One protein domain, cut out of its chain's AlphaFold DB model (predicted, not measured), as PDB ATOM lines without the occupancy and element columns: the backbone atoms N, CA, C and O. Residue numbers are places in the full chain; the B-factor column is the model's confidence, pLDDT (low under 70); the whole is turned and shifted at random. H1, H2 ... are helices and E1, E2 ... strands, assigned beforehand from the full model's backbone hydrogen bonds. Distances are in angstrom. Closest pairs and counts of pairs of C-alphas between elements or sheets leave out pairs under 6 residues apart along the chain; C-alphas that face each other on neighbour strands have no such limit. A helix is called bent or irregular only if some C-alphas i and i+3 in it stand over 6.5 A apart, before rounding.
ATOM      1  N   VAL A 111     -20.403  -2.112  33.822       96.69
ATOM      2  CA  VAL A 111     -21.069  -2.615  32.607       96.69
ATOM      3  C   VAL A 111     -20.329  -2.282  31.317       96.69
ATOM      4  O   VAL A 111     -20.727  -2.736  30.257       96.69
ATOM      5  N   GLY A 112     -19.257  -1.495  31.365       96.50
ATOM      6  CA  GLY A 112     -18.438  -1.269  30.179       96.50
ATOM      7  C   GLY A 112     -17.640   0.022  30.211       96.50
ATOM      8  O   GLY A 112     -17.887   0.934  31.006       96.50
ATOM      9  N   GLN A 113     -16.660   0.081  29.311       96.75
ATOM     10  CA  GLN A 113     -15.762   1.211  29.135       96.75
ATOM     11  C   GLN A 113     -15.494   1.466  27.653       96.75
ATOM     12  O   GLN A 113     -15.386   0.531  26.863       96.75
ATOM     13  N   GLY A 114     -15.292   2.730  27.286       96.31
ATOM     14  CA  GLY A 114     -14.744   3.091  25.983       96.31
ATOM     15  C   GLY A 114     -14.014   4.425  25.990       96.31
ATOM     16  O   GLY A 114     -13.885   5.084  27.021       96.31
ATOM     17  N   ILE A 115     -13.518   4.825  24.823       96.38
ATOM     18  CA  ILE A 115     -12.776   6.075  24.630       96.38
ATOM     19  C   ILE A 115     -13.610   7.017  23.760       96.38
ATOM     20  O   ILE A 115     -14.173   6.608  22.741       96.38
ATOM     21  N   ARG A 116     -13.686   8.293  24.147       95.00
ATOM     22  CA  ARG A 116     -14.132   9.371  23.257       95.00
ATOM     23  C   ARG A 116     -12.904   9.977  22.593       95.00
ATOM     24  O   ARG A 116     -12.045  10.554  23.262       95.00
ATOM     25  N   ALA A 117     -12.864   9.897  21.269       93.50
ATOM     26  CA  ALA A 117     -11.878  10.577  20.442       93.50
ATOM     27  C   ALA A 117     -12.527  11.706  19.624       93.50
ATOM     28  O   ALA A 117     -13.742  11.727  19.396       93.50
ATOM     29  N   LYS A 118     -11.706  12.664  19.196       89.31
ATOM     30  CA  LYS A 118     -12.035  13.676  18.187       89.31
ATOM     31  C   LYS A 118     -10.943  13.619  17.119       89.31
ATOM     32  O   LYS A 118      -9.832  14.096  17.343       89.31
ATOM     33  N   GLY A 119     -11.250  12.979  15.989       90.69
ATOM     34  CA  GLY A 119     -10.248  12.624  14.982       90.69
ATOM     35  C   GLY A 119      -9.185  11.682  15.573       90.69
ATOM     36  O   GLY A 119      -9.557  10.749  16.284       90.69
ATOM     37  N   PRO A 120      -7.879  11.933  15.363       91.44
ATOM     38  CA  PRO A 120      -6.809  11.092  15.908       91.44
ATOM     39  C   PRO A 120      -6.559  11.309  17.410       91.44
ATOM     40  O   PRO A 120      -5.665  10.689  17.982       91.44
ATOM     41  N   ILE A 121      -7.301  12.213  18.066       91.56
ATOM     42  CA  ILE A 121      -7.002  12.642  19.433       91.56
ATOM     43  C   ILE A 121      -7.996  12.053  20.435       91.56
ATOM     44  O   ILE A 121      -9.172  12.420  20.447       91.56
ATOM     45  N   SER A 122      -7.503  11.213  21.346       93.62
ATOM     46  CA  SER A 122      -8.259  10.738  22.509       93.62
ATOM     47  C   SER A 122      -8.461  11.862  23.529       93.62
ATOM     48  O   SER A 122      -7.507  12.519  23.951       93.62
ATOM     49  N   VAL A 123      -9.712  12.096  23.927       93.75
ATOM     50  CA  VAL A 123     -10.081  13.174  24.856       93.75
ATOM     51  C   VAL A 123     -10.203  12.626  26.274       93.75
ATOM     52  O   VAL A 123      -9.530  13.105  27.188       93.75
ATOM     53  N   TYR A 124     -11.017  11.589  26.447       96.06
ATOM     54  CA  TYR A 124     -11.245  10.931  27.727       96.06
ATOM     55  C   TYR A 124     -11.676   9.476  27.529       96.06
ATOM     56  O   TYR A 124     -12.193   9.110  26.469       96.06
ATOM     57  N   SER A 125     -11.495   8.656  28.564       96.62
ATOM     58  CA  SER A 125     -12.178   7.368  28.675       96.62
ATOM     59  C   SER A 125     -13.436   7.521  29.527       96.62
ATOM     60  O   SER A 125     -13.504   8.395  30.391       96.62
ATOM     61  N   VAL A 126     -14.451   6.711  29.246       97.06
ATOM     62  CA  VAL A 126     -15.710   6.677  29.987       97.06
ATOM     63  C   VAL A 126     -15.974   5.259  30.462       97.06
ATOM     64  O   VAL A 126     -15.896   4.332  29.662       97.06
ATOM     65  N   LYS A 127     -16.282   5.101  31.749       97.31
ATOM     66  CA  LYS A 127     -16.732   3.863  32.391       97.31
ATOM     67  C   LYS A 127     -18.166   4.065  32.876       97.31
ATOM     68  O   LYS A 127     -18.476   5.129  33.416       97.31
ATOM     69  N   MET A 128     -19.020   3.058  32.724       97.69
ATOM     70  CA  MET A 128     -20.384   3.089  33.251       97.69
ATOM     71  C   MET A 128     -20.598   1.983  34.280       97.69
ATOM     72  O   MET A 128     -20.138   0.851  34.115       97.69
ATOM     73  N   PHE A 129     -21.322   2.337  35.335       97.50
ATOM     74  CA  PHE A 129     -21.715   1.458  36.424       97.50
ATOM     75  C   PHE A 129     -23.218   1.557  36.643       97.50
ATOM     76  O   PHE A 129     -23.797   2.644  36.539       97.50
ATOM     77  N   LEU A 130     -23.842   0.429  36.960       97.56
ATOM     78  CA  LEU A 130     -25.267   0.336  37.245       97.56
ATOM     79  C   LEU A 130     -25.498  -0.232  38.640       97.56
ATOM     80  O   LEU A 130     -24.839  -1.181  39.040       97.56
ATOM     81  N   GLY A 131     -26.454   0.320  39.381       96.94
ATOM     82  CA  GLY A 131     -26.823  -0.182  40.701       96.94
ATOM     83  C   GLY A 131     -27.452  -1.574  40.653       96.94
ATOM     84  O   GLY A 131     -28.050  -1.960  39.652       96.94
ATOM     85  N   ASN A 132     -27.408  -2.293  41.776       94.81
ATOM     86  CA  ASN A 132     -27.875  -3.688  41.903       94.81
ATOM     87  C   ASN A 132     -29.302  -3.963  41.376       94.81
ATOM     88  O   ASN A 132     -29.612  -5.076  40.962       94.81
ATOM     89  N   ARG A 133     -30.187  -2.955  41.368       95.88
ATOM     90  CA  ARG A 133     -31.563  -3.069  40.844       95.88
ATOM     91  C   ARG A 133     -31.650  -3.061  39.312       95.88
ATOM     92  O   ARG A 133     -32.727  -3.285  38.770       95.88
ATOM     93  N   ALA A 134     -30.554  -2.792  38.605       96.56
ATOM     94  CA  ALA A 134     -30.549  -2.704  37.149       96.56
ATOM     95  C   ALA A 134     -30.854  -4.047  36.481       96.56
ATOM     96  O   ALA A 134     -31.633  -4.090  35.533       96.56
ATOM     97  N   LYS A 135     -30.299  -5.148  37.006       96.12
ATOM     98  CA  LYS A 135     -30.497  -6.490  36.443       96.12
ATOM     99  C   LYS A 135     -31.975  -6.888  36.410       96.12
ATOM    100  O   LYS A 135     -32.471  -7.314  35.375       96.12
ATOM    101  N   SER A 136     -32.693  -6.704  37.520       96.31
ATOM    102  CA  SER A 136     -34.126  -7.007  37.584       96.31
ATOM    103  C   SER A 136     -34.956  -6.042  36.734       96.31
ATOM    104  O   SER A 136     -35.834  -6.490  35.998       96.31
ATOM    105  N   ALA A 137     -34.642  -4.743  36.767       96.56
ATOM    106  CA  ALA A 137     -35.358  -3.722  35.998       96.56
ATOM    107  C   ALA A 137     -35.225  -3.884  34.471       96.56
ATOM    108  O   ALA A 137     -36.127  -3.494  33.738       96.56
ATOM    109  N   LEU A 138     -34.119  -4.461  33.992       97.06
ATOM    110  CA  LEU A 138     -33.836  -4.662  32.565       97.06
ATOM    111  C   LEU A 138     -34.062  -6.111  32.096       97.06
ATOM    112  O   LEU A 138     -33.758  -6.447  30.954       97.06
ATOM    113  N   SER A 139     -34.619  -6.973  32.948       96.19
ATOM    114  CA  SER A 139     -34.823  -8.404  32.658       96.19
ATOM    115  C   SER A 139     -35.706  -8.675  31.432       96.19
ATOM    116  O   SER A 139     -35.495  -9.663  30.733       96.19
ATOM    117  N   ALA A 140     -36.628  -7.764  31.098       97.12
ATOM    118  CA  ALA A 140     -37.468  -7.837  29.897       97.12
ATOM    119  C   ALA A 140     -36.678  -7.781  28.569       97.12
ATOM    120  O   ALA A 140     -37.239  -8.030  27.495       97.12
ATOM    121  N   PHE A 141     -35.389  -7.441  28.630       96.81
ATOM    122  CA  PHE A 141     -34.490  -7.384  27.482       96.81
ATOM    123  C   PHE A 141     -33.515  -8.568  27.404       96.81
ATOM    124  O   PHE A 141     -32.649  -8.594  26.530       96.81
ATOM    125  N   LYS A 142     -33.652  -9.567  28.286       95.81
ATOM    126  CA  LYS A 142     -32.813 -10.771  28.276       95.81
ATOM    127  C   LYS A 142     -32.893 -11.482  26.919       95.81
ATOM    128  O   LYS A 142     -33.975 -11.639  26.358       95.81
ATOM    129  N   GLY A 143     -31.738 -11.885  26.386       93.69
ATOM    130  CA  GLY A 143     -31.626 -12.545  25.080       93.69
ATOM    131  C   GLY A 143     -31.916 -11.664  23.854       93.69
ATOM    132  O   GLY A 143     -31.887 -12.177  22.736       93.69
ATOM    133  N   LYS A 144     -32.186 -10.360  24.021       94.19
ATOM    134  CA  LYS A 144     -32.412  -9.434  22.900       94.19
ATOM    135  C   LYS A 144     -31.112  -8.772  22.449       94.19
ATOM    136  O   LYS A 144     -30.182  -8.584  23.229       94.19
ATOM    137  N   ASN A 145     -31.074  -8.350  21.186       93.19
ATOM    138  CA  ASN A 145     -30.013  -7.475  20.701       93.19
ATOM    139  C   ASN A 145     -30.283  -6.037  21.159       93.19
ATOM    140  O   ASN A 145     -31.114  -5.342  20.587       93.19
ATOM    141  N   LEU A 146     -29.557  -5.596  22.185       94.25
ATOM    142  CA  LEU A 146     -29.737  -4.275  22.790       94.25
ATOM    143  C   LEU A 146     -29.145  -3.130  21.951       94.25
ATOM    144  O   LEU A 146     -29.401  -1.956  22.224       94.25
ATOM    145  N   LYS A 147     -28.302  -3.435  20.955       91.56
ATOM    146  CA  LYS A 147     -27.611  -2.405  20.170       91.56
ATOM    147  C   LYS A 147     -28.603  -1.676  19.269       91.56
ATOM    148  O   LYS A 147     -29.062  -2.223  18.274       91.56
ATOM    149  N   GLY A 148     -28.874  -0.414  19.600       87.00
ATOM    150  CA  GLY A 148     -29.799   0.431  18.843       87.00
ATOM    151  C   GLY A 148     -31.280   0.146  19.114       87.00
ATOM    152  O   GLY A 148     -32.123   0.696  18.411       87.00
ATOM    153  N   ASP A 149     -31.604  -0.676  20.117       93.88
ATOM    154  CA  ASP A 149     -32.984  -0.898  20.549       93.88
ATOM    155  C   ASP A 149     -33.490   0.343  21.306       93.88
ATOM    156  O   ASP A 149     -33.035   0.662  22.408       93.88
ATOM    157  N   ALA A 150     -34.441   1.057  20.698       94.56
ATOM    158  CA  ALA A 150     -35.008   2.277  21.262       94.56
ATOM    159  C   ALA A 150     -35.762   2.029  22.578       94.56
ATOM    160  O   ALA A 150     -35.673   2.852  23.490       94.56
ATOM    161  N   ALA A 151     -36.455   0.892  22.709       95.88
ATOM    162  CA  ALA A 151     -37.190   0.550  23.924       95.88
ATOM    163  C   ALA A 151     -36.225   0.248  25.077       95.88
ATOM    164  O   ALA A 151     -36.487   0.625  26.221       95.88
ATOM    165  N   PHE A 152     -35.087  -0.385  24.781       96.69
ATOM    166  CA  PHE A 152     -34.021  -0.593  25.757       96.69
ATOM    167  C   PHE A 152     -33.422   0.734  26.230       96.69
ATOM    168  O   PHE A 152     -33.323   0.965  27.438       96.69
ATOM    169  N   THR A 153     -33.052   1.618  25.299       95.44
ATOM    170  CA  THR A 153     -32.505   2.939  25.632       95.44
ATOM    171  C   THR A 153     -33.488   3.740  26.485       95.44
ATOM    172  O   THR A 153     -33.110   4.253  27.539       95.44
ATOM    173  N   GLU A 154     -34.767   3.768  26.109       95.44
ATOM    174  CA  GLU A 154     -35.818   4.456  26.859       95.44
ATOM    175  C   GLU A 154     -36.016   3.867  28.266       95.44
ATOM    176  O   GLU A 154     -36.130   4.610  29.247       95.44
ATOM    177  N   ALA A 155     -36.021   2.536  28.397       96.50
ATOM    178  CA  ALA A 155     -36.110   1.866  29.691       96.50
ATOM    179  C   ALA A 155     -34.905   2.203  30.579       96.50
ATOM    180  O   ALA A 155     -35.061   2.490  31.770       96.50
ATOM    181  N   LEU A 156     -33.702   2.226  30.002       96.38
ATOM    182  CA  LEU A 156     -32.485   2.600  30.707       96.38
ATOM    183  C   LEU A 156     -32.544   4.062  31.167       96.38
ATOM    184  O   LEU A 156     -32.283   4.322  32.337       96.38
ATOM    185  N   GLU A 157     -32.963   5.002  30.324       94.94
ATOM    186  CA  GLU A 157     -33.094   6.424  30.670       94.94
ATOM    187  C   GLU A 157     -34.146   6.700  31.750       94.94
ATOM    188  O   GLU A 157     -33.906   7.480  32.672       94.94
ATOM    189  N   LYS A 158     -35.319   6.062  31.655       94.69
ATOM    190  CA  LYS A 158     -36.440   6.275  32.588       94.69
ATOM    191  C   LYS A 158     -36.294   5.517  33.904       94.69
ATOM    192  O   LYS A 158     -37.055   5.763  34.839       94.69
ATOM    193  N   SER A 159     -35.358   4.580  33.988       95.19
ATOM    194  CA  SER A 159     -35.231   3.720  35.159       95.19
ATOM    195  C   SER A 159     -34.714   4.452  36.403       95.19
ATOM    196  O   SER A 159     -33.791   5.269  36.356       95.19
ATOM    197  N   SER A 160     -35.269   4.082  37.556       95.00
ATOM    198  CA  SER A 160     -34.983   4.699  38.857       95.00
ATOM    199  C   SER A 160     -33.747   4.138  39.570       95.00
ATOM    200  O   SER A 160     -33.334   4.666  40.603       95.00
ATOM    201  N   PHE A 161     -33.128   3.073  39.052       96.25
ATOM    202  CA  PHE A 161     -31.899   2.540  39.641       96.25
ATOM    203  C   PHE A 161     -30.710   3.481  39.412       96.25
ATOM    204  O   PHE A 161     -30.668   4.240  38.441       96.25
ATOM    205  N   GLN A 162     -29.722   3.395  40.303       97.25
ATOM    206  CA  GLN A 162     -28.524   4.223  40.240       97.25
ATOM    207  C   GLN A 162     -27.721   3.951  38.964       97.25
ATOM    208  O   GLN A 162     -27.479   2.800  38.608       97.25
ATOM    209  N   LYS A 163     -27.283   5.012  38.298       97.88
ATOM    210  CA  LYS A 163     -26.297   4.970  37.216       97.88
ATOM    211  C   LYS A 163     -25.121   5.824  37.638       97.88
ATOM    212  O   LYS A 163     -25.312   6.885  38.234       97.88
ATOM    213  N   THR A 164     -23.918   5.399  37.297       97.81
ATOM    214  CA  THR A 164     -22.725   6.219  37.472       97.81
ATOM    215  C   THR A 164     -21.904   6.188  36.202       97.81
ATOM    216  O   THR A 164     -21.584   5.122  35.686       97.81
ATOM    217  N   ILE A 165     -21.554   7.365  35.704       97.31
ATOM    218  CA  ILE A 165     -20.664   7.551  34.567       97.31
ATOM    219  C   ILE A 165     -19.390   8.189  35.105       97.31
ATOM    220  O   ILE A 165     -19.413   9.312  35.604       97.31
ATOM    221  N   LYS A 166     -18.275   7.467  35.017       96.69
ATOM    222  CA  LYS A 166     -16.952   7.976  35.379       96.69
ATOM    223  C   LYS A 166     -16.190   8.317  34.106       96.69
ATOM    224  O   LYS A 166     -16.044   7.475  33.223       96.69
ATOM    225  N   ILE A 167     -15.690   9.539  34.027       95.88
ATOM    226  CA  ILE A 167     -14.825  10.026  32.962       95.88
ATOM    227  C   ILE A 167     -13.411  10.177  33.511       95.88
ATOM    228  O   ILE A 167     -13.218  10.828  34.535       95.88
ATOM    229  N   THR A 168     -12.426   9.644  32.792       95.62
ATOM    230  CA  THR A 168     -11.006   9.870  33.080       95.62
ATOM    231  C   THR A 168     -10.375  10.634  31.925       95.62
ATOM    232  O   THR A 168     -10.321  10.151  30.788       95.62
ATOM    233  N   MET A 169      -9.883  11.838  32.207       95.69
ATOM    234  CA  MET A 169      -9.301  12.722  31.201       95.69
ATOM    235  C   MET A 169      -8.003  12.129  30.645       95.69
ATOM    236  O   MET A 169      -7.063  11.852  31.384       95.69
ATOM    237  N   MET A 170      -7.901  11.960  29.327       95.50
ATOM    238  CA  MET A 170      -6.677  11.449  28.680       95.50
ATOM    239  C   MET A 170      -5.722  12.573  28.263       95.50
ATOM    240  O   MET A 170      -4.558  12.330  27.939       95.50
ATOM    241  N   ARG A 171      -6.206  13.814  28.319       93.12
ATOM    242  CA  ARG A 171      -5.468  15.046  28.050       93.12
ATOM    243  C   ARG A 171      -6.011  16.176  28.911       93.12
ATOM    244  O   ARG A 171      -7.129  16.089  29.410       93.12
ATOM    245  N   SER A 172      -5.248  17.255  29.015       92.88
ATOM    246  CA  SER A 172      -5.732  18.471  29.659       92.88
ATOM    247  C   SER A 172      -6.677  19.245  28.732       92.88
ATOM    248  O   SER A 172      -6.437  19.344  27.521       92.88
ATOM    249  N   VAL A 173      -7.749  19.789  29.303       90.94
ATOM    250  CA  VAL A 173      -8.763  20.622  28.638       90.94
ATOM    251  C   VAL A 173      -9.057  21.798  29.556       90.94
ATOM    252  O   VAL A 173      -9.152  21.611  30.753       90.94
ATOM    253  N   THR A 174      -9.190  23.015  29.036       91.19
ATOM    254  CA  THR A 174      -9.520  24.179  29.874       91.19
ATOM    255  C   THR A 174     -10.921  24.032  30.492       91.19
ATOM    256  O   THR A 174     -11.823  23.611  29.757       91.19
ATOM    257  N   PRO A 175     -11.153  24.450  31.753       91.31
ATOM    258  CA  PRO A 175     -12.465  24.373  32.407       91.31
ATOM    259  C   PRO A 175     -13.614  24.925  31.556       91.31
ATOM    260  O   PRO A 175     -14.643  24.274  31.408       91.31
ATOM    261  N   GLN A 176     -13.403  26.067  30.898       91.75
ATOM    262  CA  GLN A 176     -14.397  26.721  30.042       91.75
ATOM    263  C   GLN A 176     -14.838  25.811  28.892       91.75
ATOM    264  O   GLN A 176     -16.025  25.643  28.651       91.75
ATOM    265  N   LYS A 177     -13.887  25.136  28.233       92.12
ATOM    266  CA  LYS A 177     -14.192  24.181  27.154       92.12
ATOM    267  C   LYS A 177     -14.974  22.971  27.658       92.12
ATOM    268  O   LYS A 177     -15.805  22.462  26.911       92.12
ATOM    269  N   MET A 178     -14.709  22.507  28.883       91.50
ATOM    270  CA  MET A 178     -15.485  21.423  29.493       91.50
ATOM    271  C   MET A 178     -16.924  21.877  29.723       91.50
ATOM    272  O   MET A 178     -17.835  21.217  29.234       91.50
ATOM    273  N   ILE A 179     -17.118  23.026  30.376       92.81
ATOM    274  CA  ILE A 179     -18.442  23.602  30.658       92.81
ATOM    275  C   ILE A 179     -19.238  23.782  29.361       92.81
ATOM    276  O   ILE A 179     -20.331  23.237  29.245       92.81
ATOM    277  N   THR A 180     -18.660  24.440  28.349       93.12
ATOM    278  CA  THR A 180     -19.308  24.619  27.041       93.12
ATOM    279  C   THR A 180     -19.670  23.278  26.405       93.12
ATOM    280  O   THR A 180     -20.812  23.081  26.012       93.12
ATOM    281  N   SER A 181     -18.744  22.311  26.381       92.12
ATOM    282  CA  SER A 181     -19.018  20.993  25.786       92.12
ATOM    283  C   SER A 181     -20.133  20.238  26.518       92.12
ATOM    284  O   SER A 181     -20.905  19.520  25.883       92.12
ATOM    285  N   PHE A 182     -20.222  20.382  27.844       92.06
ATOM    286  CA  PHE A 182     -21.305  19.800  28.636       92.06
ATOM    287  C   PHE A 182     -22.642  20.472  28.334       92.06
ATOM    288  O   PHE A 182     -23.617  19.771  28.068       92.06
ATOM    289  N   ASN A 183     -22.688  21.802  28.306       92.69
ATOM    290  CA  ASN A 183     -23.910  22.540  27.990       92.69
ATOM    291  C   ASN A 183     -24.407  22.246  26.577       92.69
ATOM    292  O   ASN A 183     -25.600  22.021  26.386       92.69
ATOM    293  N   ASP A 184     -23.513  22.160  25.596       93.56
ATOM    294  CA  ASP A 184     -23.865  21.801  24.221       93.56
ATOM    295  C   ASP A 184     -24.455  20.379  24.154       93.56
ATOM    296  O   ASP A 184     -25.462  20.121  23.486       93.56
ATOM    297  N   ALA A 185     -23.864  19.434  24.892       93.19
ATOM    298  CA  ALA A 185     -24.350  18.059  24.931       93.19
ATOM    299  C   ALA A 185     -25.727  17.937  25.608       93.19
ATOM    300  O   ALA A 185     -26.555  17.137  25.164       93.19
ATOM    301  N   VAL A 186     -25.978  18.730  26.654       93.50
ATOM    302  CA  VAL A 186     -27.224  18.722  27.437       93.50
ATOM    303  C   VAL A 186     -28.340  19.513  26.744       93.50
ATOM    304  O   VAL A 186     -29.468  19.029  26.667       93.50
ATOM    305  N   SER A 187     -28.046  20.691  26.191       92.88
ATOM    306  CA  SER A 187     -29.034  21.587  25.561       92.88
ATOM    307  C   SER A 187     -29.748  20.962  24.361       92.88
ATOM    308  O   SER A 187     -30.903  21.280  24.085       92.88
ATOM    309  N   THR A 188     -29.091  20.024  23.678       93.94
ATOM    310  CA  THR A 188     -29.667  19.273  22.552       93.94
ATOM    311  C   THR A 188     -30.612  18.144  22.975       93.94
ATOM    312  O   THR A 188     -31.300  17.584  22.122       93.94
ATOM    313  N   ARG A 189     -30.655  17.799  24.269       94.94
ATOM    314  CA  ARG A 189     -31.375  16.629  24.812       94.94
ATOM    315  C   ARG A 189     -32.389  16.975  25.894       94.94
ATOM    316  O   ARG A 189     -33.349  16.237  26.091       94.94
ATOM    317  N   VAL A 190     -32.190  18.083  26.600       95.00
ATOM    318  CA  VAL A 190     -33.113  18.553  27.634       95.00
ATOM    319  C   VAL A 190     -34.190  19.442  27.002       95.00
ATOM    320  O   VAL A 190     -33.864  20.331  26.211       95.00
ATOM    321  N   PRO A 191     -35.478  19.270  27.354       95.06
ATOM    322  CA  PRO A 191     -36.537  20.159  26.893       95.06
ATOM    323  C   PRO A 191     -36.252  21.618  27.266       95.06
ATOM    324  O   PRO A 191     -35.903  21.908  28.410       95.06
ATOM    325  N   LYS A 192     -36.491  22.560  26.341       93.75
ATOM    326  CA  LYS A 192     -36.220  24.000  26.552       93.75
ATOM    327  C   LYS A 192     -36.793  24.541  27.870       93.75
ATOM    328  O   LYS A 192     -36.106  25.264  28.576       93.75
ATOM    329  N   LYS A 193     -38.022  24.143  28.229       93.75
ATOM    330  CA  LYS A 193     -38.698  24.553  29.479       93.75
ATOM    331  C   LYS A 193     -37.951  24.122  30.745       93.75
ATOM    332  O   LYS A 193     -38.031  24.802  31.765       93.75
ATOM    333  N   THR A 194     -37.295  22.965  30.698       92.69
ATOM    334  CA  THR A 194     -36.482  22.465  31.807       92.69
ATOM    335  C   THR A 194     -35.120  23.137  31.781       92.69
ATOM    336  O   THR A 194     -34.667  23.596  32.825       92.69
ATOM    337  N   LEU A 195     -34.514  23.275  30.595       93.19
ATOM    338  CA  LEU A 195     -33.210  23.911  30.407       93.19
ATOM    339  C   LEU A 195     -33.172  25.320  31.009       93.19
ATOM    340  O   LEU A 195     -32.306  25.584  31.830       93.19
ATOM    341  N   THR A 196     -34.174  26.162  30.738       92.81
ATOM    342  CA  THR A 196     -34.256  27.529  31.293       92.81
ATOM    343  C   THR A 196     -34.272  27.586  32.822       92.81
ATOM    344  O   THR A 196     -33.987  28.629  33.393       92.81
ATOM    345  N   LYS A 197     -34.645  26.493  33.500       93.62
ATOM    346  CA  LYS A 197     -34.662  26.409  34.970       93.62
ATOM    347  C   LYS A 197     -33.377  25.826  35.547       93.62
ATOM    348  O   LYS A 197     -33.080  26.064  36.711       93.62
ATOM    349  N   ILE A 198     -32.674  25.001  34.770       94.12
ATOM    350  CA  ILE A 198     -31.503  24.259  35.247       94.12
ATOM    351  C   ILE A 198     -30.181  24.805  34.717       94.12
ATOM    352  O   ILE A 198     -29.145  24.401  35.222       94.12
ATOM    353  N   GLU A 199     -30.192  25.678  33.713       93.31
ATOM    354  CA  GLU A 199     -28.984  26.150  33.034       93.31
ATOM    355  C   GLU A 199     -28.034  26.897  33.974       93.31
ATOM    356  O   GLU A 199     -26.872  26.516  34.079       93.31
ATOM    357  N   GLU A 200     -28.524  27.903  34.699       94.81
ATOM    358  CA  GLU A 200     -27.729  28.631  35.695       94.81
ATOM    359  C   GLU A 200     -27.186  27.700  36.799       94.81
ATOM    360  O   GLU A 200     -25.964  27.599  36.930       94.81
ATOM    361  N   PRO A 201     -28.012  26.923  37.536       95.12
ATOM    362  CA  PRO A 201     -27.482  26.068  38.598       95.12
ATOM    363  C   PRO A 201     -26.584  24.941  38.067       95.12
ATOM    364  O   PRO A 201     -25.679  24.494  38.775       95.12
ATOM    365  N   LEU A 202     -26.792  24.469  36.831       94.62
ATOM    366  CA  LEU A 202     -25.885  23.526  36.178       94.62
ATOM    367  C   LEU A 202     -24.541  24.192  35.863       94.62
ATOM    368  O   LEU A 202     -23.501  23.598  36.137       94.62
ATOM    369  N   ASN A 203     -24.544  25.414  35.333       94.06
ATOM    370  CA  ASN A 203     -23.327  26.174  35.053       94.06
ATOM    371  C   ASN A 203     -22.513  26.451  36.311       94.06
ATOM    372  O   ASN A 203     -21.297  26.245  36.303       94.06
ATOM    373  N   ASP A 204     -23.166  26.841  37.400       94.31
ATOM    374  CA  ASP A 204     -22.508  27.057  38.688       94.31
ATOM    375  C   ASP A 204     -21.895  25.765  39.221       94.31
ATOM    376  O   ASP A 204     -20.735  25.732  39.648       94.31
ATOM    377  N   LEU A 205     -22.644  24.663  39.131       93.94
ATOM    378  CA  LEU A 205     -22.182  23.342  39.537       93.94
ATOM    379  C   LEU A 205     -20.958  22.892  38.725       93.94
ATOM    380  O   LEU A 205     -19.981  22.407  39.303       93.94
ATOM    381  N   LEU A 206     -20.993  23.053  37.399       93.44
ATOM    382  CA  LEU A 206     -19.888  22.697  36.508       93.44
ATOM    383  C   LEU A 206     -18.684  23.617  36.734       93.44
ATOM    384  O   LEU A 206     -17.557  23.135  36.803       93.44
ATOM    385  N   THR A 207     -18.903  24.918  36.917       92.88
ATOM    386  CA  THR A 207     -17.837  25.883  37.226       92.88
ATOM    387  C   THR A 207     -17.143  25.509  38.525       92.88
ATOM    388  O   THR A 207     -15.917  25.387  38.554       92.88
ATOM    389  N   LYS A 208     -17.910  25.214  39.578       91.12
ATOM    390  CA  LYS A 208     -17.374  24.725  40.849       91.12
ATOM    391  C   LYS A 208     -16.584  23.432  40.659       91.12
ATOM    392  O   LYS A 208     -15.445  23.354  41.116       91.12
ATOM    393  N   ALA A 209     -17.132  22.458  39.934       89.56
ATOM    394  CA  ALA A 209     -16.463  21.183  39.684       89.56
ATOM    395  C   ALA A 209     -15.156  21.332  38.881       89.56
ATOM    396  O   ALA A 209     -14.162  20.669  39.187       89.56
ATOM    397  N   PHE A 210     -15.126  22.212  37.878       87.81
ATOM    398  CA  PHE A 210     -13.987  22.365  36.971       87.81
ATOM    399  C   PHE A 210     -12.996  23.464  37.360       87.81
ATOM    400  O   PHE A 210     -11.919  23.509  36.770       87.81
ATOM    401  N   SER A 211     -13.295  24.285  38.372       80.69
ATOM    402  CA  SER A 211     -12.410  25.341  38.901       80.69
ATOM    403  C   SER A 211     -11.068  24.837  39.463       80.69
ATOM    404  O   SER A 211     -10.194  25.638  39.784       80.69
ATOM    405  N   GLY A 212     -10.867  23.515  39.552       71.44
ATOM    406  CA  GLY A 212      -9.638  22.882  40.028       71.44
ATOM    407  C   GLY A 212      -8.981  21.922  39.026       71.44
ATOM    408  O   GLY A 212      -8.912  22.151  37.820       71.44
ATOM    409  N   LYS A 213      -8.471  20.795  39.538       75.19
ATOM    410  CA  LYS A 213      -7.678  19.814  38.768       75.19
ATOM    411  C   LYS A 213      -8.492  18.901  37.838       75.19
ATOM    412  O   LYS A 213      -7.894  18.128  37.100       75.19
ATOM    413  N   ALA A 214      -9.825  18.998  37.830       75.50
ATOM    414  CA  ALA A 214     -10.739  18.179  37.008       75.50
ATOM    415  C   ALA A 214     -10.485  18.263  35.488       75.50
ATOM    416  O   ALA A 214     -11.024  17.500  34.697       75.50
ATOM    417  N   SER A 215      -9.688  19.244  35.092       82.19
ATOM    418  CA  SER A 215      -9.347  19.598  33.724       82.19
ATOM    419  C   SER A 215      -7.983  19.043  33.283       82.19
ATOM    420  O   SER A 215      -7.572  19.233  32.140       82.19
ATOM    421  N   GLN A 216      -7.250  18.376  34.181       90.75
ATOM    422  CA  GLN A 216      -5.905  17.851  33.927       90.75
ATOM    423  C   GLN A 216      -5.949  16.402  33.432       90.75
ATOM    424  O   GLN A 216      -6.848  15.639  33.782       90.75
ATOM    425  N   LYS A 217      -4.949  15.988  32.647       93.38
ATOM    426  CA  LYS A 217      -4.767  14.575  32.280       93.38
ATOM    427  C   LYS A 217      -4.720  13.686  33.534       93.38
ATOM    428  O   LYS A 217      -4.026  14.004  34.491       93.38
ATOM    429  N   GLY A 218      -5.442  12.571  33.499       93.44
ATOM    430  CA  GLY A 218      -5.574  11.611  34.595       93.44
ATOM    431  C   GLY A 218      -6.641  11.971  35.628       93.44
ATOM    432  O   GLY A 218      -6.948  11.143  36.476       93.44
ATOM    433  N   SER A 219      -7.229  13.170  35.565       93.38
ATOM    434  CA  SER A 219      -8.307  13.538  36.484       93.38
ATOM    435  C   SER A 219      -9.570  12.716  36.232       93.38
ATOM    436  O   SER A 219      -9.911  12.393  35.090       93.38
ATOM    437  N   GLU A 220     -10.252  12.380  37.326       93.88
ATOM    438  CA  GLU A 220     -11.502  11.632  37.309       93.88
ATOM    439  C   GLU A 220     -12.677  12.531  37.671       93.88
ATOM    440  O   GLU A 220     -12.665  13.214  38.702       93.88
ATOM    441  N   ILE A 221     -13.705  12.480  36.834       95.25
ATOM    442  CA  ILE A 221     -14.980  13.155  37.035       95.25
ATOM    443  C   ILE A 221     -16.057  12.077  37.056       95.25
ATOM    444  O   ILE A 221     -16.160  11.276  36.128       95.25
ATOM    445  N   THR A 222     -16.866  12.056  38.102       96.31
ATOM    446  CA  THR A 222     -17.925  11.073  38.291       96.31
ATOM    447  C   THR A 222     -19.270  11.778  38.289       96.31
ATOM    448  O   THR A 222     -19.499  12.686  39.084       96.31
ATOM    449  N   PHE A 223     -20.160  11.324  37.417       97.00
ATOM    450  CA  PHE A 223     -21.551  11.742  37.344       97.00
ATOM    451  C   PHE A 223     -22.423  10.613  37.870       97.00
ATOM    452  O   PHE A 223     -22.399   9.509  37.326       97.00
ATOM    453  N   SER A 224     -23.194  10.875  38.917       97.19
ATOM    454  CA  SER A 224     -24.096   9.892  39.514       97.19
ATOM    455  C   SER A 224     -25.539  10.333  39.330       97.19
ATOM    456  O   SER A 224     -25.891  11.465  39.649       97.19
ATOM    457  N   MET A 225     -26.369   9.430  38.817       97.56
ATOM    458  CA  MET A 225     -27.805   9.623  38.649       97.56
ATOM    459  C   MET A 225     -28.527   8.615  39.536       97.56
ATOM    460  O   MET A 225     -28.451   7.409  39.297       97.56
ATOM    461  N   THR A 226     -29.218   9.097  40.561       95.75
ATOM    462  CA  THR A 226     -29.913   8.270  41.555       95.75
ATOM    463  C   THR A 226     -31.412   8.532  41.473       95.75
ATOM    464  O   THR A 226     -31.835   9.668  41.270       95.75
ATOM    465  N   GLY A 227     -32.236   7.486  41.571       92.06
ATOM    466  CA  GLY A 227     -33.698   7.627  41.544       92.06
ATOM    467  C   GLY A 227     -34.282   8.056  40.192       92.06
ATOM    468  O   GLY A 227     -35.497   8.153  40.065       92.06
ATOM    469  N   GLY A 228     -33.442   8.304  39.181       91.75
ATOM    470  CA  GLY A 228     -33.848   8.865  37.889       91.75
ATOM    471  C   GLY A 228     -34.107  10.377  37.909       91.75
ATOM    472  O   GLY A 228     -34.541  10.919  36.897       91.75
ATOM    473  N   ASN A 229     -33.864  11.062  39.029       95.88
ATOM    474  CA  ASN A 229     -34.126  12.497  39.187       95.88
ATOM    475  C   ASN A 229     -33.068  13.261  39.995       95.88
ATOM    476  O   ASN A 229     -33.132  14.486  40.033       95.88
ATOM    477  N   PHE A 230     -32.109  12.583  40.625       96.81
ATOM    478  CA  PHE A 230     -31.026  13.216  41.371       96.81
ATOM    479  C   PHE A 230     -29.708  13.076  40.615       96.81
ATOM    480  O   PHE A 230     -29.199  11.966  40.459       96.81
ATOM    481  N   PHE A 231     -29.150  14.196  40.163       97.44
ATOM    482  CA  PHE A 231     -27.886  14.274  39.439       97.44
ATOM    483  C   PHE A 231     -26.799  14.857  40.346       97.44
ATOM    484  O   PHE A 231     -26.966  15.945  40.884       97.44
ATOM    485  N   ALA A 232     -25.675  14.166  40.511       97.06
ATOM    486  CA  ALA A 232     -24.553  14.618  41.330       97.06
ATOM    487  C   ALA A 232     -23.236  14.558  40.555       97.06
ATOM    488  O   ALA A 232     -23.022  13.644  39.756       97.06
ATOM    489  N   ILE A 233     -22.347  15.514  40.833       96.00
ATOM    490  CA  ILE A 233     -20.999  15.571  40.259       96.00
ATOM    491  C   ILE A 233     -19.974  15.425  41.377       96.00
ATOM    492  O   ILE A 233     -20.024  16.144  42.377       96.00
ATOM    493  N   SER A 234     -19.001  14.547  41.161       94.75
ATOM    494  CA  SER A 234     -17.828  14.382  42.011       94.75
ATOM    495  C   SER A 234     -16.552  14.489  41.185       94.75
ATOM    496  O   SER A 234     -16.491  14.022  40.052       94.75
ATOM    497  N   VAL A 235     -15.510  15.075  41.764       93.75
ATOM    498  CA  VAL A 235     -14.184  15.216  41.149       93.75
ATOM    499  C   VAL A 235     -13.165  14.611  42.095       93.75
ATOM    500  O   VAL A 235     -13.130  14.978  43.270       93.75
ATOM    501  N   ALA A 236     -12.353  13.676  41.594       89.81
ATOM    502  CA  ALA A 236     -11.377  12.934  42.400       89.81
ATOM    503  C   ALA A 236     -11.993  12.365  43.700       89.81
ATOM    504  O   ALA A 236     -11.448  12.518  44.792       89.81
ATOM    505  N   GLY A 237     -13.194  11.784  43.590       88.69
ATOM    506  CA  GLY A 237     -13.938  11.204  44.714       88.69
ATOM    507  C   GLY A 237     -14.641  12.204  45.642       88.69
ATOM    508  O   GLY A 237     -15.405  11.779  46.502       88.69
ATOM    509  N   LYS A 238     -14.451  13.520  45.470       91.25
ATOM    510  CA  LYS A 238     -15.100  14.552  46.296       91.25
ATOM    511  C   LYS A 238     -16.337  15.114  45.604       91.25
ATOM    512  O   LYS A 238     -16.220  15.644  44.495       91.25
ATOM    513  N   GLN A 239     -17.492  15.048  46.262       93.81
ATOM    514  CA  GLN A 239     -18.739  15.617  45.748       93.81
ATOM    515  C   GLN A 239     -18.648  17.144  45.659       93.81
ATOM    516  O   GLN A 239     -18.303  17.819  46.624       93.81
ATOM    517  N   GLN A 240     -18.958  17.679  44.480       94.44
ATOM    518  CA  GLN A 240     -18.918  19.113  44.183       94.44
ATOM    519  C   GLN A 240     -20.293  19.759  44.385       94.44
ATOM    520  O   GLN A 240     -20.392  20.895  44.856       94.44
ATOM    521  N   GLY A 241     -21.353  19.001  44.101       95.44
ATOM    522  CA  GLY A 241     -22.740  19.369  44.358       95.44
ATOM    523  C   GLY A 241     -23.713  18.433  43.648       95.44
ATOM    524  O   GLY A 241     -23.328  17.364  43.163       95.44
ATOM    525  N   SER A 242     -24.978  18.835  43.604       96.94
ATOM    526  CA  SER A 242     -26.061  18.044  43.024       96.94
ATOM    527  C   SER A 242     -27.224  18.914  42.566       96.94
ATOM    528  O   SER A 242     -27.416  20.011  43.084       96.94
ATOM    529  N   LEU A 243     -28.028  18.382  41.650       97.19
ATOM    530  CA  LEU A 243     -29.219  19.010  41.106       97.19
ATOM    531  C   LEU A 243     -30.352  17.986  40.964       97.19
ATOM    532  O   LEU A 243     -30.126  16.842  40.569       97.19
ATOM    533  N   TRP A 244     -31.579  18.411  41.254       96.69
ATOM    534  CA  TRP A 244     -32.775  17.602  41.037       96.69
ATOM    535  C   TRP A 244     -33.358  17.897  39.654       96.69
ATOM    536  O   TRP A 244     -33.925  18.963  39.428       96.69
ATOM    537  N   SER A 245     -33.201  16.967  38.716       96.25
ATOM    538  CA  SER A 245     -33.790  17.051  37.379       96.25
ATOM    539  C   SER A 245     -33.799  15.680  36.707       96.25
ATOM    540  O   SER A 245     -32.749  15.111  36.404       96.25
ATOM    541  N   SER A 246     -34.994  15.151  36.443       96.38
ATOM    542  CA  SER A 246     -35.150  13.881  35.728       96.38
ATOM    543  C   SER A 246     -34.754  13.988  34.261       96.38
ATOM    544  O   SER A 246     -34.108  13.083  33.736       96.38
ATOM    545  N   ASP A 247     -35.063  15.109  33.612       96.88
ATOM    546  CA  ASP A 247     -34.652  15.354  32.228       96.88
ATOM    547  C   ASP A 247     -33.129  15.430  32.104       96.88
ATOM    548  O   ASP A 247     -32.576  14.917  31.135       96.88
ATOM    549  N   LEU A 248     -32.433  15.994  33.101       95.94
ATOM    550  CA  LEU A 248     -30.971  16.008  33.116       95.94
ATOM    551  C   LEU A 248     -30.400  14.593  33.268       95.94
ATOM    552  O   LEU A 248     -29.494  14.229  32.525       95.94
ATOM    553  N   CYS A 249     -30.940  13.774  34.180       96.75
ATOM    554  CA  CYS A 249     -30.501  12.384  34.335       96.75
ATOM    555  C   CYS A 249     -30.695  11.564  33.047       96.75
ATOM    556  O   CYS A 249     -29.802  10.803  32.661       96.75
ATOM    557  N   LYS A 250     -31.838  11.740  32.371       96.25
ATOM    558  CA  LYS A 250     -32.127  11.095  31.080       96.25
ATOM    559  C   LYS A 250     -31.163  11.565  30.001       96.25
ATOM    560  O   LYS A 250     -30.483  10.738  29.406       96.25
ATOM    561  N   ALA A 251     -31.034  12.880  29.819       96.12
ATOM    562  CA  ALA A 251     -30.132  13.466  28.833       96.12
ATOM    563  C   ALA A 251     -28.690  12.990  29.033       96.12
ATOM    564  O   ALA A 251     -28.015  12.640  28.070       96.12
ATOM    565  N   PHE A 252     -28.221  12.920  30.280       95.06
ATOM    566  CA  PHE A 252     -26.862  12.477  30.574       95.06
ATOM    567  C   PHE A 252     -26.640  10.988  30.303       95.06
ATOM    568  O   PHE A 252     -25.553  10.585  29.894       95.06
ATOM    569  N   THR A 253     -27.680  10.175  30.479       95.88
ATOM    570  CA  THR A 253     -27.671   8.768  30.072       95.88
ATOM    571  C   THR A 253     -27.632   8.670  28.537       95.88
ATOM    572  O   THR A 253     -26.711   8.058  27.991       95.88
ATOM    573  N   ASP A 254     -28.525   9.372  27.829       95.88
ATOM    574  CA  ASP A 254     -28.602   9.409  26.355       95.88
ATOM    575  C   ASP A 254     -27.281   9.847  25.691       95.88
ATOM    576  O   ASP A 254     -26.880   9.302  24.662       95.88
ATOM    577  N   ILE A 255     -26.531  10.772  26.306       96.31
ATOM    578  CA  ILE A 255     -25.204  11.188  25.817       96.31
ATOM    579  C   ILE A 255     -24.286   9.982  25.561       96.31
ATOM    580  O   ILE A 255     -23.510  10.021  24.606       96.31
ATOM    581  N   TYR A 256     -24.360   8.915  26.361       95.88
ATOM    582  CA  TYR A 256     -23.444   7.770  26.264       95.88
ATOM    583  C   TYR A 256     -24.072   6.495  25.716       95.88
ATOM    584  O   TYR A 256     -23.369   5.732  25.053       95.88
ATOM    585  N   VAL A 257     -25.357   6.255  25.977       95.50
ATOM    586  CA  VAL A 257     -26.044   5.027  25.535       95.50
ATOM    587  C   VAL A 257     -27.052   5.258  24.411       95.50
ATOM    588  O   VAL A 257     -27.524   4.299  23.804       95.50
ATOM    589  N   GLY A 258     -27.358   6.518  24.115       94.38
ATOM    590  CA  GLY A 258     -28.351   6.913  23.134       94.38
ATOM    591  C   GLY A 258     -27.998   6.576  21.686       94.38
ATOM    592  O   GLY A 258     -26.844   6.269  21.354       94.38
ATOM    593  N   PRO A 259     -28.962   6.714  20.761       92.06
ATOM    594  CA  PRO A 259     -28.715   6.529  19.332       92.06
ATOM    595  C   PRO A 259     -27.651   7.503  18.804       92.06
ATOM    596  O   PRO A 259     -26.834   7.131  17.962       92.06
ATOM    597  N   LYS A 260     -27.607   8.726  19.353       93.12
ATOM    598  CA  LYS A 260     -26.620   9.775  19.035       93.12
ATOM    599  C   LYS A 260     -25.520   9.872  20.098       93.12
ATOM    600  O   LYS A 260     -25.091  10.976  20.447       93.12
ATOM    601  N   ALA A 261     -25.099   8.730  20.645       95.19
ATOM    602  CA  ALA A 261     -24.075   8.676  21.676       95.19
ATOM    603  C   ALA A 261     -22.770   9.348  21.235       95.19
ATOM    604  O   ALA A 261     -22.345   9.282  20.079       95.19
ATOM    605  N   VAL A 262     -22.076   9.946  22.199       94.56
ATOM    606  CA  VAL A 262     -20.815  10.642  21.960       94.56
ATOM    607  C   VAL A 262     -19.703   9.687  21.513       94.56
ATOM    608  O   VAL A 262     -18.778  10.099  20.827       94.56
ATOM    609  N   SER A 263     -19.744   8.412  21.858       94.75
ATOM    610  CA  SER A 263     -18.791   7.445  21.321       94.75
ATOM    611  C   SER A 263     -19.530   6.157  21.041       94.75
ATOM    612  O   SER A 263     -19.996   5.516  21.977       94.75
ATOM    613  N   SER A 264     -19.637   5.782  19.765       95.25
ATOM    614  CA  SER A 264     -20.242   4.509  19.364       95.25
ATOM    615  C   SER A 264     -19.494   3.327  19.979       95.25
ATOM    616  O   SER A 264     -20.126   2.425  20.506       95.25
ATOM    617  N   GLY A 265     -18.160   3.377  20.022       94.94
ATOM    618  CA  GLY A 265     -17.353   2.343  20.671       94.94
ATOM    619  C   GLY A 265     -17.625   2.224  22.174       94.94
ATOM    620  O   GLY A 265     -17.759   1.117  22.687       94.94
ATOM    621  N   ALA A 266     -17.762   3.351  22.884       95.50
ATOM    622  CA  ALA A 266     -18.125   3.322  24.302       95.50
ATOM    623  C   ALA A 266     -19.557   2.829  24.523       95.50
ATOM    624  O   ALA A 266     -19.779   1.998  25.400       95.50
ATOM    625  N   ARG A 267     -20.506   3.301  23.708       96.88
ATOM    626  CA  ARG A 267     -21.896   2.843  23.722       96.88
ATOM    627  C   ARG A 267     -21.956   1.330  23.555       96.88
ATOM    628  O   ARG A 267     -22.552   0.657  24.380       96.88
ATOM    629  N   ASP A 268     -21.319   0.795  22.520       96.75
ATOM    630  CA  ASP A 268     -21.401  -0.626  22.193       96.75
ATOM    631  C   ASP A 268     -20.777  -1.499  23.290       96.75
ATOM    632  O   ASP A 268     -21.329  -2.551  23.608       96.75
ATOM    633  N   ALA A 269     -19.678  -1.049  23.908       97.12
ATOM    634  CA  ALA A 269     -19.064  -1.728  25.048       97.12
ATOM    635  C   ALA A 269     -19.975  -1.727  26.288       97.12
ATOM    636  O   ALA A 269     -20.136  -2.761  26.929       97.12
ATOM    637  N   ILE A 270     -20.599  -0.585  26.600       97.38
ATOM    638  CA  ILE A 270     -21.560  -0.456  27.706       97.38
ATOM    639  C   ILE A 270     -22.783  -1.342  27.462       97.38
ATOM    640  O   ILE A 270     -23.194  -2.096  28.336       97.38
ATOM    641  N   VAL A 271     -23.362  -1.281  26.265       97.25
ATOM    642  CA  VAL A 271     -24.539  -2.073  25.892       97.25
ATOM    643  C   VAL A 271     -24.226  -3.572  25.944       97.25
ATOM    644  O   VAL A 271     -25.052  -4.349  26.422       97.25
ATOM    645  N   SER A 272     -23.025  -3.977  25.518       96.62
ATOM    646  CA  SER A 272     -22.568  -5.365  25.628       96.62
ATOM    647  C   SER A 272     -22.497  -5.826  27.080       96.62
ATOM    648  O   SER A 272     -23.096  -6.843  27.411       96.62
ATOM    649  N   GLY A 273     -21.847  -5.078  27.976       97.00
ATOM    650  CA  GLY A 273     -21.750  -5.524  29.367       97.00
ATOM    651  C   GLY A 273     -23.075  -5.428  30.133       97.00
ATOM    652  O   GLY A 273     -23.292  -6.203  31.062       97.00
ATOM    653  N   ILE A 274     -24.015  -4.567  29.716       96.94
ATOM    654  CA  ILE A 274     -25.400  -4.637  30.212       96.94
ATOM    655  C   ILE A 274     -26.062  -5.946  29.767       96.94
ATOM    656  O   ILE A 274     -26.687  -6.606  30.595       96.94
ATOM    657  N   SER A 275     -25.909  -6.333  28.495       96.62
ATOM    658  CA  SER A 275     -26.404  -7.613  27.975       96.62
ATOM    659  C   SER A 275     -25.830  -8.795  28.766       96.62
ATOM    660  O   SER A 275     -26.574  -9.667  29.210       96.62
ATOM    661  N   ASP A 276     -24.525  -8.793  29.036       95.81
ATOM    662  CA  ASP A 276     -23.875  -9.847  29.821       95.81
ATOM    663  C   ASP A 276     -24.423  -9.899  31.258       95.81
ATOM    664  O   ASP A 276     -24.787 -10.967  31.760       95.81
ATOM    665  N   MET A 277     -24.590  -8.736  31.897       95.62
ATOM    666  CA  MET A 277     -25.144  -8.615  33.251       95.62
ATOM    667  C   MET A 277     -26.575  -9.173  33.370       95.62
ATOM    668  O   MET A 277     -26.898  -9.797  34.383       95.62
ATOM    669  N   ILE A 278     -27.445  -8.947  32.375       96.50
ATOM    670  CA  ILE A 278     -28.841  -9.431  32.400       96.50
ATOM    671  C   ILE A 278     -28.988 -10.897  31.964       96.50
ATOM    672  O   ILE A 278     -29.971 -11.549  32.327       96.50
ATOM    673  N   ASN A 279     -28.038 -11.414  31.179       93.06
ATOM    674  CA  ASN A 279     -28.059 -12.799  30.709       93.06
ATOM    675  C   ASN A 279     -27.501 -13.785  31.744       93.06
ATOM    676  O   ASN A 279     -27.977 -14.922  31.789       93.06
ATOM    677  N   THR A 280     -26.578 -13.324  32.594       87.50
ATOM    678  CA  THR A 280     -26.153 -14.026  33.821       87.50
ATOM    679  C   THR A 280     -27.333 -14.191  34.783       87.50
ATOM    680  O   THR A 280     -27.236 -14.917  35.787       87.50
TER     681      THR A 280
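Overview. This is residues 111 to 280 of the 280 residues of the protein "Hypothetical protein" of Lotharella oceanica (UniProt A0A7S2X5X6). One twisted wall of six antiparallel strands, E1 to E6, has helices over one face: H6 lies along E1 at one edge, H4 along E5 and E6 at the other edge, and H5 slants between them. H3 packs on H4 and H5 farther from the sheet, H2 packs on H5, and short H1 sits by the last residues of H6. The printed part has 170 residues, with six named helices and six named strands in the order E1 E2 H1 H2 E3 H3 H4 E4 E5 E6 H5 H6; the class is mixed, helices and strands. The strands stand side by side in the order E1, E2, E3, E4, E5, E6, and H4, H5 and H6 on one face of the sheet make two layers, a sheet and helices over it. The whole is compact and rounded, with a radius of gyration of the C-alphas of 15.4 A and spans of 44 by 37 by 27 A.

Along the chain. E1, residues 111 to 118, begins at C-alpha 111, (-21.069, -2.615, 32.607), and is 23.6 A long. E2, residues 121 to 131, is the longest strand, 31.8 A. H1 holds residues 134 to 137 and H2 residues 150 to 158. E3 is residues 163 to 169, 19.6 A. H3, residues 175 to 187, is 18.1 A long. H4, residues 192 to 210, is the longest helix by residues and measures 24.6 A; it begins at C-alpha 192, (-36.220, 24.000, 26.552). H4 has a kink of 50 degrees near residue 199 and is irregular: C-alphas 197 and 200 are 7.3 A apart. E4, residues 220 to 226, E5, residues 230 to 235, and E6, residues 238 to 244, follow. H5, residues 246 to 257, is 16.3 A long, and H6, residues 264 to 279, is 22.1 A long and ends at C-alpha 279, (-28.059, -12.799, 30.709).

Arrangement. E1 and E2 form a hairpin, with N 114 and O 126 2.9 A apart, within hydrogen-bond range. E2 and E3 are antiparallel at 157 degrees, with N 127 and O 166 at 2.8 A. E3 and E4 are antiparallel at 168 degrees, with N 165 and O 223 at 2.8 A. E4, E5 and E6 form a meander, each strand the antiparallel neighbour of the one before; N 224 and O 232 are 2.9 A apart, and N 231 and O 243 are 2.8 A apart. H6 is on the sheet at a height of 5.1 A, over E1; its closest C-alphas to E1 are those of Ala 266 and Gly 114, 3.8 A apart. H5 is on the same face as H6, at a height of 8.6 A, and runs slantwise to the strands, at 37 degrees to E5 on the local plane. H4 is on the sheet at a height of 9.2 A, over E5 and E6. H5 is the hub. It touches H2 at a steep tilt of 44 degrees, closest at the C-alphas of Glu 157 and Lys 250, 4.8 A. With residues 256 to 257 alone it touches H6, about perpendicular at 78 degrees, closest at the C-alphas of Val 257 and Arg 267, 5.0 A. H3 and H4 form a helical hairpin at a shallow tilt of 22 degrees, closest at the C-alphas of Pro 175 and Phe 210, 5.2 A. H1 and H6 only just touch, with 3 pairs of C-alphas within 8 A, the closest those of Lys 135 and Ile 278, 5.3 A. Every O i to N i+4 pair is within hydrogen-bond range in H2, H3 and H6, against 12 of 15 in H4 and 7 of 8 in H5; H1 is too short for such a pair.

Size, cuts and confidence. The C-alphas farthest apart, those of Gly 143 and Ser 211, are 44.7 A apart. The printed part has no cut and ends at the chain's last residue, 280. The link from H1 to H2, residues 138 to 149, is long. The mean pLDDT of the printed part is 94.2, and no printed residue is under 70.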